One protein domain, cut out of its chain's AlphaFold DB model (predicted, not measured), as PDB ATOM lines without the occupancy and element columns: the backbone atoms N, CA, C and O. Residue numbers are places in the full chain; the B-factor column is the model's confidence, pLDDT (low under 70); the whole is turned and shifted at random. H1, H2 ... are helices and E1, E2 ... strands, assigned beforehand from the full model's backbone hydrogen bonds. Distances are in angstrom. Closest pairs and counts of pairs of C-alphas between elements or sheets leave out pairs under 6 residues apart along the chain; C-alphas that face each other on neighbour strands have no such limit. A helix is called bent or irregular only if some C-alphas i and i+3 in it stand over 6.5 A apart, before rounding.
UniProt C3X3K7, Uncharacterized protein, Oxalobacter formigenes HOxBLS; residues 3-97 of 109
ATOM      1  N   PRO A   3     155.747 162.575 122.751       91.94
ATOM      2  CA  PRO A   3     156.662 162.719 123.878       91.94
ATOM      3  C   PRO A   3     155.953 163.302 125.105       91.94
ATOM      4  O   PRO A   3     155.031 164.108 124.989       91.94
ATOM      5  N   LEU A   4     156.405 162.884 126.285       93.06
ATOM      6  CA  LEU A   4     155.982 163.401 127.583       93.06
ATOM      7  C   LEU A   4     157.173 164.047 128.286       93.06
ATOM      8  O   LEU A   4     158.268 163.488 128.267       93.06
ATOM      9  N   TYR A   5     156.942 165.172 128.952       94.44
ATOM     10  CA  TYR A   5     157.962 165.959 129.644       94.44
ATOM     11  C   TYR A   5     157.617 166.072 131.130       94.44
ATOM     12  O   TYR A   5     156.440 166.187 131.481       94.44
ATOM     13  N   GLU A   6     158.630 166.036 132.002       95.38
ATOM     14  CA  GLU A   6     158.446 166.376 133.416       95.38
ATOM     15  C   GLU A   6     158.429 167.901 133.562       95.38
ATOM     16  O   GLU A   6     159.416 168.589 133.286       95.38
ATOM     17  N   ILE A   7     157.293 168.413 134.021       95.56
ATOM     18  CA  ILE A   7     157.012 169.832 134.193       95.56
ATOM     19  C   ILE A   7     156.717 170.087 135.664       95.56
ATOM     20  O   ILE A   7     156.006 169.331 136.323       95.56
ATOM     21  N   ARG A   8     157.273 171.165 136.202       94.88
ATOM     22  CA  ARG A   8     157.156 171.556 137.603       94.88
ATOM     23  C   ARG A   8     156.386 172.859 137.689       94.88
ATOM     24  O   ARG A   8     156.878 173.914 137.292       94.88
ATOM     25  N   ILE A   9     155.170 172.770 138.213       95.75
ATOM     26  CA  ILE A   9     154.305 173.923 138.450       95.75
ATOM     27  C   ILE A   9     154.596 174.444 139.847       95.75
ATOM     28  O   ILE A   9     154.326 173.769 140.843       95.75
ATOM     29  N   ARG A  10     155.128 175.658 139.927       93.88
ATOM     30  CA  ARG A  10     155.254 176.392 141.181       93.88
ATOM     31  C   ARG A  10     153.910 177.047 141.506       93.88
ATOM     32  O   ARG A  10     153.413 177.830 140.712       93.88
ATOM     33  N   ARG A  11     153.308 176.729 142.653       88.81
ATOM     34  CA  ARG A  11     152.057 177.378 143.099       88.81
ATOM     35  C   ARG A  11     152.308 178.545 144.046       88.81
ATOM     36  O   ARG A  11     151.543 179.501 144.048       88.81
ATOM     37  N   ASP A  12     153.382 178.471 144.828       88.44
ATOM     38  CA  ASP A  12     153.781 179.504 145.784       88.44
ATOM     39  C   ASP A  12     155.301 179.423 146.075       88.44
ATOM     40  O   ASP A  12     156.079 178.884 145.282       88.44
ATOM     41  N   ALA A  13     155.778 180.014 147.174       83.38
ATOM     42  CA  ALA A  13     157.195 179.993 147.551       83.38
ATOM     43  C   ALA A  13     157.708 178.618 148.031       83.38
ATOM     44  O   ALA A  13     158.913 178.373 147.976       83.38
ATOM     45  N   HIS A  14     156.817 177.733 148.477       88.94
ATOM     46  CA  HIS A  14     157.127 176.454 149.114       88.94
ATOM     47  C   HIS A  14     156.520 175.251 148.372       88.94
ATOM     48  O   HIS A  14     157.081 174.156 148.436       88.94
ATOM     49  N   THR A  15     155.427 175.439 147.627       91.25
ATOM     50  CA  THR A  15     154.745 174.368 146.888       91.25
ATOM     51  C   THR A  15     155.154 174.326 145.416       91.25
ATOM     52  O   THR A  15     154.820 175.214 144.625       91.25
ATOM     53  N   VAL A  16     155.805 173.229 145.019       93.56
ATOM     54  CA  VAL A  16     156.072 172.875 143.617       93.56
ATOM     55  C   VAL A  16     155.499 171.488 143.339       93.56
ATOM     56  O   VAL A  16     155.845 170.524 144.017       93.56
ATOM     57  N   THR A  17     154.624 171.376 142.340       94.12
ATOM     58  CA  THR A  17     154.000 170.113 141.928       94.12
ATOM     59  C   THR A  17     154.652 169.603 140.638       94.12
ATOM     60  O   THR A  17     154.534 170.280 139.613       94.12
ATOM     61  N   PRO A  18     155.327 168.439 140.647       93.44
ATOM     62  CA  PRO A  18     155.761 167.779 139.421       93.44
ATOM     63  C   PRO A  18     154.566 167.106 138.734       93.44
ATOM     64  O   PRO A  18     153.742 166.464 139.385       93.44
ATOM     65  N   ILE A  19     154.485 167.243 137.416       93.56
ATOM     66  CA  ILE A  19     153.506 166.589 136.547       93.56
ATOM     67  C   ILE A  19     154.189 166.114 135.261       93.56
ATOM     68  O   ILE A  19     155.231 166.637 134.870       93.56
ATOM     69  N   THR A  20     153.574 165.153 134.579       94.12
ATOM     70  CA  THR A  20     154.074 164.613 133.309       94.12
ATOM     71  C   THR A  20     153.039 164.854 132.220       94.12
ATOM     72  O   THR A  20     151.928 164.331 132.313       94.12
ATOM     73  N   VAL A  21     153.384 165.655 131.210       92.69
ATOM     74  CA  VAL A  21     152.444 166.140 130.180       92.69
ATOM     75  C   VAL A  21     153.096 166.213 128.793       92.69
ATOM     76  O   VAL A  21     154.322 166.324 128.704       92.69
ATOM     77  N   PRO A  22     152.319 166.147 127.696       92.19
ATOM     78  CA  PRO A  22     152.825 166.469 126.367       92.19
ATOM     79  C   PRO A  22     153.087 167.970 126.208       92.19
ATOM     80  O   PRO A  22     152.462 168.805 126.860       92.19
ATOM     81  N   GLU A  23     153.972 168.320 125.276       90.19
ATOM     82  CA  GLU A  23     154.341 169.711 124.971       90.19
ATOM     83  C   GLU A  23     153.134 170.590 124.608       90.19
ATOM     84  O   GLU A  23     153.031 171.727 125.064       90.19
ATOM     85  N   TYR A  24     152.161 170.053 123.865       88.19
ATOM     86  CA  TYR A  24     150.955 170.797 123.495       88.19
ATOM     87  C   TYR A  24     150.015 171.108 124.673       88.19
ATOM     88  O   TYR A  24     149.098 171.903 124.508       88.19
ATOM     89  N   GLU A  25     150.226 170.536 125.862       90.81
ATOM     90  CA  GLU A  25     149.467 170.880 127.074       90.81
ATOM     91  C   GLU A  25     150.044 172.114 127.796       90.81
ATOM     92  O   GLU A  25     149.355 172.766 128.581       90.81
ATOM     93  N   LEU A  26     151.299 172.483 127.509       91.31
ATOM     94  CA  LEU A  26     152.005 173.584 128.172       91.31
ATOM     95  C   LEU A  26     151.305 174.947 128.050       91.31
ATOM     96  O   LEU A  26     151.245 175.639 129.067       91.31
ATOM     97  N   PRO A  27     150.721 175.345 126.899       90.50
ATOM     98  CA  PRO A  27     150.005 176.615 126.794       90.50
ATOM     99  C   PRO A  27     148.789 176.707 127.727       90.50
ATOM    100  O   PRO A  27     148.508 177.783 128.247       90.50
ATOM    101  N   LEU A  28     148.101 175.586 128.000       91.56
ATOM    102  CA  LEU A  28     147.004 175.537 128.979       91.56
ATOM    103  C   LEU A  28     147.537 175.761 130.396       91.56
ATOM    104  O   LEU A  28     146.995 176.560 131.152       91.56
ATOM    105  N   LEU A  29     148.632 175.083 130.749       92.25
ATOM    106  CA  LEU A  29     149.266 175.220 132.061       92.25
ATOM    107  C   LEU A  29     149.802 176.636 132.298       92.25
ATOM    108  O   LEU A  29     149.664 177.163 133.397       92.25
ATOM    109  N   GLN A  30     150.375 177.263 131.271       92.50
ATOM    110  CA  GLN A  30     150.850 178.647 131.321       92.50
ATOM    111  C   GLN A  30     149.702 179.655 131.478       92.50
ATOM    112  O   GLN A  30     149.872 180.646 132.183       92.50
ATOM    113  N   GLU A  31     148.536 179.400 130.877       92.44
ATOM    114  CA  GLU A  31     147.339 180.234 131.054       92.44
ATOM    115  C   GLU A  31     146.735 180.085 132.465       92.44
ATOM    116  O   GLU A  31     146.291 181.070 133.045       92.44
ATOM    117  N   ILE A  32     146.749 178.874 133.043       92.00
ATOM    118  CA  ILE A  32     146.205 178.599 134.390       92.00
ATOM    119  C   ILE A  32     147.123 179.117 135.503       92.00
ATOM    120  O   ILE A  32     146.645 179.684 136.485       92.00
ATOM    121  N   PHE A  33     148.428 178.853 135.400       92.00
ATOM    122  CA  PHE A  33     149.378 179.045 136.502       92.00
ATOM    123  C   PHE A  33     150.306 180.252 136.324       92.00
ATOM    124  O   PHE A  33     151.027 180.582 137.260       92.00
ATOM    125  N   GLY A  34     150.300 180.913 135.164       92.06
ATOM    126  CA  GLY A  34     151.281 181.940 134.805       92.06
ATOM    127  C   GLY A  34     152.529 181.336 134.156       92.06
ATOM    128  O   GLY A  34     153.012 180.269 134.544       92.06
ATOM    129  N   ILE A  35     153.056 182.020 133.138       92.19
ATOM    130  CA  ILE A  35     154.194 181.557 132.326       92.19
ATOM    131  C   ILE A  35     155.442 181.371 133.204       92.19
ATOM    132  O   ILE A  35     156.161 180.380 133.082       92.19
ATOM    133  N   GLU A  36     155.654 182.291 134.142       92.12
ATOM    134  CA  GLU A  36     156.767 182.328 135.088       92.12
ATOM    135  C   GLU A  36     156.752 181.200 136.129       92.12
ATOM    136  O   GLU A  36     157.756 180.973 136.801       92.12
ATOM    137  N   ASN A  37     155.636 180.479 136.263       93.88
ATOM    138  CA  ASN A  37     155.467 179.406 137.240       93.88
ATOM    139  C   ASN A  37     155.604 178.001 136.633       93.88
ATOM    140  O   ASN A  37     155.760 177.024 137.378       93.88
ATOM    141  N   VAL A  38     155.617 177.885 135.300       95.25
ATOM    142  CA  VAL A  38     155.766 176.617 134.571       95.25
ATOM    143  C   VAL A  38     157.240 176.370 134.234       95.25
ATOM    144  O   VAL A  38     157.819 177.003 133.349       95.25
ATOM    145  N   HIS A  39     157.850 175.421 134.944       94.81
ATOM    146  CA  HIS A  39     159.268 175.080 134.822       94.81
ATOM    147  C   HIS A  39     159.469 173.669 134.258       94.81
ATOM    148  O   HIS A  39     158.618 172.801 134.426       94.81
ATOM    149  N   ASN A  40     160.609 173.412 133.624       94.12
ATOM    150  CA  ASN A  40     161.015 172.076 133.189       94.12
ATOM    151  C   ASN A  40     161.720 171.289 134.318       94.12
ATOM    152  O   ASN A  40     161.911 171.783 135.438       94.12
ATOM    153  N   ALA A  41     162.139 170.055 134.023       92.00
ATOM    154  CA  ALA A  41     162.883 169.189 134.944       92.00
ATOM    155  C   ALA A  41     164.180 169.825 135.499       92.00
ATOM    156  O   ALA A  41     164.566 169.552 136.639       92.00
ATOM    157  N   ASP A  42     164.812 170.739 134.754       90.81
ATOM    158  CA  ASP A  42     166.019 171.471 135.168       90.81
ATOM    159  C   ASP A  42     165.719 172.705 136.040       90.81
ATOM    160  O   ASP A  42     166.626 173.468 136.376       90.81
ATOM    161  N   LYS A  43     164.451 172.910 136.432       90.12
ATOM    162  CA  LYS A  43     163.956 174.086 137.178       90.12
ATOM    163  C   LYS A  43     164.127 175.412 136.421       90.12
ATOM    164  O   LYS A  43     164.110 176.470 137.044       90.12
ATOM    165  N   LYS A  44     164.270 175.373 135.094       91.75
ATOM    166  CA  LYS A  44     164.248 176.565 134.231       91.75
ATOM    167  C   LYS A  44     162.837 176.795 133.711       91.75
ATOM    168  O   LYS A  44     162.075 175.840 133.570       91.75
ATOM    169  N   ARG A  45     162.486 178.045 133.418       91.94
ATOM    170  CA  ARG A  45     161.192 178.378 132.818       91.94
ATOM    171  C   ARG A  45     161.051 177.750 131.434       91.94
ATOM    172  O   ARG A  45     161.994 177.758 130.641       91.94
ATOM    173  N   VAL A  46     159.865 177.224 131.143       91.75
ATOM    174  CA  VAL A  46     159.583 176.533 129.876       91.75
ATOM    175  C   VAL A  46     159.617 177.483 128.677       91.75
ATOM    176  O   VAL A  46     160.053 177.073 127.607       91.75
ATOM    177  N   ASP A  47     159.224 178.749 128.834       88.44
ATOM    178  CA  ASP A  47     159.267 179.729 127.739       88.44
ATOM    179  C   ASP A  47     160.688 180.211 127.395       88.44
ATOM    180  O   ASP A  47     160.934 180.637 126.270       88.44
ATOM    181  N   GLU A  48     161.634 180.093 128.332       88.00
ATOM    182  CA  GLU A  48     163.037 180.486 128.144       88.00
ATOM    183  C   GLU A  48     163.928 179.315 127.691       88.00
ATOM    184  O   GLU A  48     164.824 179.492 126.868       88.00
ATOM    185  N   ALA A  49     163.709 178.117 128.249       88.38
ATOM    186  CA  ALA A  49     164.588 176.953 128.076       88.38
ATOM    187  C   ALA A  49     163.928 175.756 127.366       88.38
ATOM    188  O   ALA A  49     164.589 174.740 127.142       88.38
ATOM    189  N   GLY A  50     162.640 175.851 127.026       88.19
ATOM    190  CA  GLY A  50     161.867 174.757 126.449       88.19
ATOM    191  C   GLY A  50     161.575 173.615 127.430       88.19
ATOM    192  O   GLY A  50     161.903 173.648 128.621       88.19
ATOM    193  N   CYS A  51     160.953 172.568 126.895       85.88
ATOM    194  CA  CYS A  51     160.433 171.414 127.635       85.88
ATOM    195  C   CYS A  51     161.523 170.517 128.257       85.88
ATOM    196  O   CYS A  51     161.227 169.708 129.134       85.88
ATOM    197  N   GLY A  52     162.777 170.652 127.810       87.88
ATOM    198  CA  GLY A  52     163.881 169.761 128.174       87.88
ATOM    199  C   GLY A  52     163.805 168.397 127.475       87.88
ATOM    200  O   GLY A  52     163.181 168.248 126.423       87.88
ATOM    201  N   SER A  53     164.464 167.394 128.053       89.19
ATOM    202  CA  SER A  53     164.438 166.019 127.539       89.19
ATOM    203  C   SER A  53     163.097 165.328 127.832       89.19
ATOM    204  O   SER A  53     162.560 165.494 128.931       89.19
ATOM    205  N   PRO A  54     162.557 164.511 126.908       90.94
ATOM    206  CA  PRO A  54     161.341 163.750 127.169       90.94
ATOM    207  C   PRO A  54     161.582 162.684 128.249       90.94
ATOM    208  O   PRO A  54     162.500 161.872 128.150       90.94
ATOM    209  N   ALA A  55     160.715 162.664 129.261       90.00
ATOM    210  CA  ALA A  55     160.690 161.673 130.336       90.00
ATOM    211  C   ALA A  55     160.005 160.354 129.915       90.00
ATOM    212  O   ALA A  55     160.113 159.340 130.601       90.00
ATOM    213  N   GLY A  56     159.289 160.356 128.787       91.12
ATOM    214  CA  GLY A  56     158.645 159.172 128.230       91.12
ATOM    215  C   GLY A  56     157.892 159.478 126.939       91.12
ATOM    216  O   GLY A  56     158.065 160.534 126.330       91.12
ATOM    217  N   SER A  57     157.026 158.558 126.518       91.06
ATOM    218  CA  SER A  57     156.079 158.807 125.430       91.06
ATOM    219  C   SER A  57     154.804 157.985 125.601       91.06
ATOM    220  O   SER A  57     154.804 156.961 126.283       91.06
ATOM    221  N   PHE A  58     153.719 158.421 124.963       87.75
ATOM    222  CA  PHE A  58     152.450 157.697 124.941       87.75
ATOM    223  C   PHE A  58     151.843 157.648 123.535       87.75
ATOM    224  O   PHE A  58     152.348 158.242 122.575       87.75
ATOM    225  N   LYS A  59     150.747 156.902 123.395       86.88
ATOM    226  CA  LYS A  59     149.920 156.898 122.189       86.88
ATOM    227  C   LYS A  59     148.744 157.854 122.416       86.88
ATOM    228  O   LYS A  59     147.817 157.507 123.144       86.88
ATOM    229  N   ALA A  60     148.815 159.051 121.835       80.38
ATOM    230  CA  ALA A  60     147.672 159.962 121.774       80.38
ATOM    231  C   ALA A  60     146.515 159.324 120.982       80.38
ATOM    232  O   ALA A  60     146.759 158.507 120.085       80.38
ATOM    233  N   SER A  61     145.278 159.671 121.345       79.75
ATOM    234  CA  SER A  61     144.080 159.274 120.590       79.75
ATOM    235  C   SER A  61     143.745 160.323 119.523       79.75
ATOM    236  O   SER A  61     144.415 161.351 119.435       79.75
ATOM    237  N   GLY A  62     142.697 160.092 118.730       76.50
ATOM    238  CA  GLY A  62     142.064 161.177 117.963       76.50
ATOM    239  C   GLY A  62     141.369 162.198 118.876       76.50
ATOM    240  O   GLY A  62     141.297 163.380 118.561       76.50
ATOM    241  N   ASP A  63     140.945 161.745 120.055       82.31
ATOM    242  CA  ASP A  63     140.010 162.430 120.956       82.31
ATOM    243  C   ASP A  63     140.730 163.278 122.030       82.31
ATOM    244  O   ASP A  63     140.213 163.518 123.123       82.31
ATOM    245  N   GLU A  64     141.957 163.745 121.746       81.62
ATOM    246  CA  GLU A  64     142.723 164.610 122.666       81.62
ATOM    247  C   GLU A  64     141.960 165.891 123.018       81.62
ATOM    248  O   GLU A  64     142.031 166.348 124.157       81.62
ATOM    249  N   TYR A  65     141.195 166.441 122.066       80.94
ATOM    250  CA  TYR A  65     140.345 167.608 122.299       80.94
ATOM    251  C   TYR A  65     139.297 167.334 123.381       80.94
ATOM    252  O   TYR A  65     139.172 168.104 124.327       80.94
ATOM    253  N   GLU A  66     138.595 166.202 123.298       85.00
ATOM    254  CA  GLU A  66     137.588 165.809 124.286       85.00
ATOM    255  C   GLU A  66     138.226 165.559 125.658       85.00
ATOM    256  O   GLU A  66     137.708 166.025 126.675       85.00
ATOM    257  N   ARG A  67     139.406 164.917 125.697       86.62
ATOM    258  CA  ARG A  67     140.190 164.762 126.936       86.62
ATOM    259  C   ARG A  67     140.583 166.101 127.553       86.62
ATOM    260  O   ARG A  67     140.505 166.253 128.771       86.62
ATOM    261  N   PHE A  68     141.007 167.063 126.741       87.69
ATOM    262  CA  PHE A  68     141.398 168.390 127.209       87.69
ATOM    263  C   PHE A  68     140.191 169.188 127.696       87.69
ATOM    264  O   PHE A  68     140.237 169.727 128.798       87.69
ATOM    265  N   CYS A  69     139.084 169.182 126.957       86.56
ATOM    266  CA  CYS A  69     137.826 169.798 127.370       86.56
ATOM    267  C   CYS A  69     137.294 169.205 128.684       86.56
ATOM    268  O   CYS A  69     136.843 169.954 129.548       86.56
ATOM    269  N   ALA A  70     137.415 167.888 128.888       88.00
ATOM    270  CA  ALA A  70     137.045 167.232 130.144       88.00
ATOM    271  C   ALA A  70     137.993 167.564 131.317       88.00
ATOM    272  O   ALA A  70     137.553 167.611 132.465       88.00
ATOM    273  N   LYS A  71     139.288 167.789 131.052       89.75
ATOM    274  CA  LYS A  71     140.312 168.071 132.077       89.75
ATOM    275  C   LYS A  71     140.399 169.551 132.471       89.75
ATOM    276  O   LYS A  71     140.703 169.852 133.622       89.75
ATOM    277  N   TYR A  72     140.170 170.452 131.518       90.06
ATOM    278  CA  TYR A  72     140.446 171.889 131.630       90.06
ATOM    279  C   TYR A  72     139.235 172.793 131.379       90.06
ATOM    280  O   TYR A  72     139.309 173.987 131.659       90.06
ATOM    281  N   GLY A  73     138.123 172.239 130.890       89.25
ATOM    282  CA  GLY A  73     136.951 172.996 130.459       89.25
ATOM    283  C   GLY A  73     137.076 173.485 129.015       89.25
ATOM    284  O   GLY A  73     138.139 173.925 128.578       89.25
ATOM    285  N   VAL A  74     135.965 173.422 128.275       87.38
ATOM    286  CA  VAL A  74     135.888 173.831 126.858       87.38
ATOM    287  C   VAL A  74     136.349 175.279 126.674       87.38
ATOM    288  O   VAL A  74     137.194 175.544 125.829       87.38
ATOM    289  N   GLU A  75     135.875 176.200 127.520       87.44
ATOM    290  CA  GLU A  75     136.174 177.638 127.421       87.44
ATOM    291  C   GLU A  75     137.679 177.946 127.451       87.44
ATOM    292  O   GLU A  75     138.164 178.771 126.677       87.44
ATOM    293  N   LEU A  76     138.440 177.264 128.316       87.94
ATOM    294  CA  LEU A  76     139.884 177.465 128.432       87.94
ATOM    295  C   LEU A  76     140.636 176.852 127.243       87.94
ATOM    296  O   LEU A  76     141.583 177.454 126.732       87.94
ATOM    297  N   VAL A  77     140.204 175.678 126.778       87.44
ATOM    298  CA  VAL A  77     140.765 175.019 125.592       87.44
ATOM    299  C   VAL A  77     140.521 175.879 124.347       87.44
ATOM    300  O   VAL A  77     141.459 176.152 123.597       87.44
ATOM    301  N   GLU A  78     139.315 176.412 124.165       86.88
ATOM    302  CA  GLU A  78     138.982 177.345 123.083       86.88
ATOM    303  C   GLU A  78     139.665 178.715 123.241       86.88
ATOM    304  O   GLU A  78     140.051 179.331 122.248       86.88
ATOM    305  N   GLN A  79     139.914 179.204 124.458       85.25
ATOM    306  CA  GLN A  79     140.722 180.411 124.660       85.25
ATOM    307  C   GLN A  79     142.174 180.193 124.211       85.25
ATOM    308  O   GLN A  79     142.720 180.986 123.438       85.25
ATOM    309  N   VAL A  80     142.802 179.106 124.654       85.12
ATOM    310  CA  VAL A  80     144.219 178.841 124.388       85.12
ATOM    311  C   VAL A  80     144.456 178.422 122.933       85.12
ATOM    312  O   VAL A  80     145.328 178.990 122.277       85.12
ATOM    313  N   PHE A  81     143.652 177.515 122.374       80.88
ATOM    314  CA  PHE A  81     143.824 177.050 120.990       80.88
ATOM    315  C   PHE A  81     143.003 177.837 119.957       80.88
ATOM    316  O   PHE A  81     143.416 177.924 118.805       80.88
ATOM    317  N   GLY A  82     141.897 178.478 120.345       67.62
ATOM    318  CA  GLY A  82     141.064 179.289 119.447       67.62
ATOM    319  C   GLY A  82     141.453 180.772 119.376       67.62
ATOM    320  O   GLY A  82     141.449 181.333 118.282       67.62
ATOM    321  N   LYS A  83     141.851 181.425 120.486       54.56
ATOM    322  CA  LYS A  83     142.331 182.832 120.451       54.56
ATOM    323  C   LYS A  83     143.845 182.960 120.268       54.56
ATOM    324  O   LYS A  83     144.279 183.750 119.433       54.56
ATOM    325  N   LYS A  84     144.659 182.217 121.031       47.53
ATOM    326  CA  LYS A  84     146.136 182.231 120.886       47.53
ATOM    327  C   LYS A  84     146.643 181.247 119.829       47.53
ATOM    328  O   LYS A  84     147.705 181.468 119.250       47.53
ATOM    329  N   GLY A  85     145.893 180.180 119.564       43.50
ATOM    330  CA  GLY A  85     146.332 179.113 118.675       43.50
ATOM    331  C   GLY A  85     146.261 179.424 117.184       43.50
ATOM    332  O   GLY A  85     146.945 178.721 116.460       43.50
ATOM    333  N   SER A  86     145.557 180.462 116.709       50.69
ATOM    334  CA  SER A  86     145.382 180.739 115.265       50.69
ATOM    335  C   SER A  86     146.670 180.557 114.450       50.69
ATOM    336  O   SER A  86     146.750 179.631 113.657       50.69
ATOM    337  N   ARG A  87     147.751 181.291 114.745       51.22
ATOM    338  CA  ARG A  87     149.035 181.126 114.027       51.22
ATOM    339  C   ARG A  87     149.779 179.809 114.282       51.22
ATOM    340  O   ARG A  87     150.484 179.341 113.392       51.22
ATOM    341  N   ALA A  88     149.707 179.240 115.485       54.34
ATOM    342  CA  ALA A  88     150.483 178.044 115.841       54.34
ATOM    343  C   ALA A  88     149.803 176.751 115.361       54.34
ATOM    344  O   ALA A  88     150.462 175.856 114.837       54.34
ATOM    345  N   PHE A  89     148.480 176.693 115.490       48.16
ATOM    346  CA  PHE A  89     147.609 175.633 115.007       48.16
ATOM    347  C   PHE A  89     147.472 175.684 113.482       48.16
ATOM    348  O   PHE A  89     147.658 174.649 112.853       48.16
ATOM    349  N   GLU A  90     147.290 176.859 112.855       57.53
ATOM    350  CA  GLU A  90     147.378 176.984 111.384       57.53
ATOM    351  C   GLU A  90     148.725 176.475 110.869       57.53
ATOM    352  O   GLU A  90     148.759 175.746 109.881       57.53
ATOM    353  N   LYS A  91     149.837 176.793 111.550       59.22
ATOM    354  CA  LYS A  91     151.160 176.296 111.158       59.22
ATOM    355  C   LYS A  91     151.282 174.779 111.332       59.22
ATOM    356  O   LYS A  91     151.724 174.113 110.402       59.22
ATOM    357  N   ALA A  92     150.863 174.221 112.468       58.38
ATOM    358  CA  ALA A  92     150.904 172.777 112.712       58.38
ATOM    359  C   ALA A  92     150.012 171.990 111.730       58.38
ATOM    360  O   ALA A  92     150.402 170.925 111.246       58.38
ATOM    361  N   VAL A  93     148.842 172.533 111.382       59.81
ATOM    362  CA  VAL A  93     147.944 171.988 110.353       59.81
ATOM    363  C   VAL A  93     148.570 172.124 108.961       59.81
ATOM    364  O   VAL A  93     148.566 171.157 108.201       59.81
ATOM    365  N   ALA A  94     149.171 173.266 108.618       58.66
ATOM    366  CA  ALA A  94     149.822 173.481 107.324       58.66
ATOM    367  C   ALA A  94     151.033 172.555 107.114       58.66
ATOM    368  O   ALA A  94     151.113 171.904 106.069       58.66
ATOM    369  N   ASP A  95     151.922 172.421 108.105       56.75
ATOM    370  CA  ASP A  95     153.029 171.452 108.082       56.75
ATOM    371  C   ASP A  95     152.498 170.007 107.944       56.75
ATOM    372  O   ASP A  95     153.044 169.215 107.177       56.75
ATOM    373  N   SER A  96     151.370 169.676 108.589       51.16
ATOM    374  CA  SER A  96     150.731 168.352 108.468       51.16
ATOM    375  C   SER A  96     150.074 168.107 107.102       51.16
ATOM    376  O   SER A  96     150.053 166.977 106.618       51.16
ATOM    377  N   THR A  97     149.562 169.153 106.444       52.75
ATOM    378  CA  THR A  97     148.910 169.046 105.125       52.75
ATOM    379  C   THR A  97     149.921 169.081 103.969       52.75
ATOM    380  O   THR A  97     149.594 168.689 102.851       52.75
TER     381      THR A  97
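Overview. This is residues 3 to 97 of the 109 residues of an uncharacterized protein of Oxalobacter formigenes HOxBLS (UniProt C3X3K7). A long hairpin, E1 and E2, with the short strands E3 and E4 along the other side of E1, makes a small sheet; H1 covers one face of it, running along E1. H4 packs across H1 on the side away from the sheet, H3 makes a corner with H4, and residues 90 to 97 of H5 stick out at one end. The printed part has 95 residues, with five named helices and four named strands in the order E1 E2 H1 E3 H2 E4 H3 H4 H5; the class is mixed, helices and strands. The branched sheet is antiparallel in its three neighbour pairs. The whole is compact, with a radius of gyration of the C-alphas of 13.7 A, but elongated in outline, spanning 42 by 27 by 24 A.

Arrangement. E1, residues 3 to 10, and E2, residues 16 to 21, form a hairpin, with N 7 and O 19 within hydrogen-bond range at 2.9 A. On the other side of E1, E3, residues 38 to 40, is beside residues 7 to 9, with N 8 and O 39 at 2.8 A, and E4, residues 56 to 58, is beside residues 3 to 4, with N 4 and O 56 at 2.9 A. H1, residues 23 to 33, is on the sheet over E1 at a height of 8.8 A and runs along the strands, at 10 degrees to E1 on the local plane; its closest C-alpha pair with E1 is Tyr 5 and Glu 23, 7.0 A. H2, residues 46 to 49, only grazes the sheet. H4, residues 74 to 84, touches H1, about perpendicular at 73 degrees, the closest C-alphas being those of Leu 28 and Val 80, 6.3 A. H3, residues 64 to 72, and H4 only just touch, only at the corner by their link, with 3 pairs of C-alphas within 8 A, the closest being Cys 69 and Val 77, 6.2 A. H5, residues 86 to 97, is close to H4 but not clearly touching, with C-alphas 81 and 89 at 7.2 A. Every O i to N i+4 pair is within hydrogen-bond range in H3 and H5, against 5 of 7 in H1 and 6 of 7 in H4; H2 is too short for such a pair.

Along the chain. E1 begins at C-alpha 3 (156.662, 162.719, 123.878) and is 22.1 A long; E2 is 15.5 A, E3 7.1 A and E4 7.2 A. H1 is 15.6 A long and only just irregular: C-alphas 24 and 27 are 6.8 A apart. H2 is 5.3 A, H3 11.8 A, H4 14.5 A and H5 15.9 A, ending at C-alpha 97 (148.910, 169.046, 105.125).

Size, cuts and confidence. The C-alphas of His 14 and Thr 97 are the two farthest apart, at 45.4 A. The printed part has no cut and no long link. Confidence is low, under 70, in residues 82 to 97.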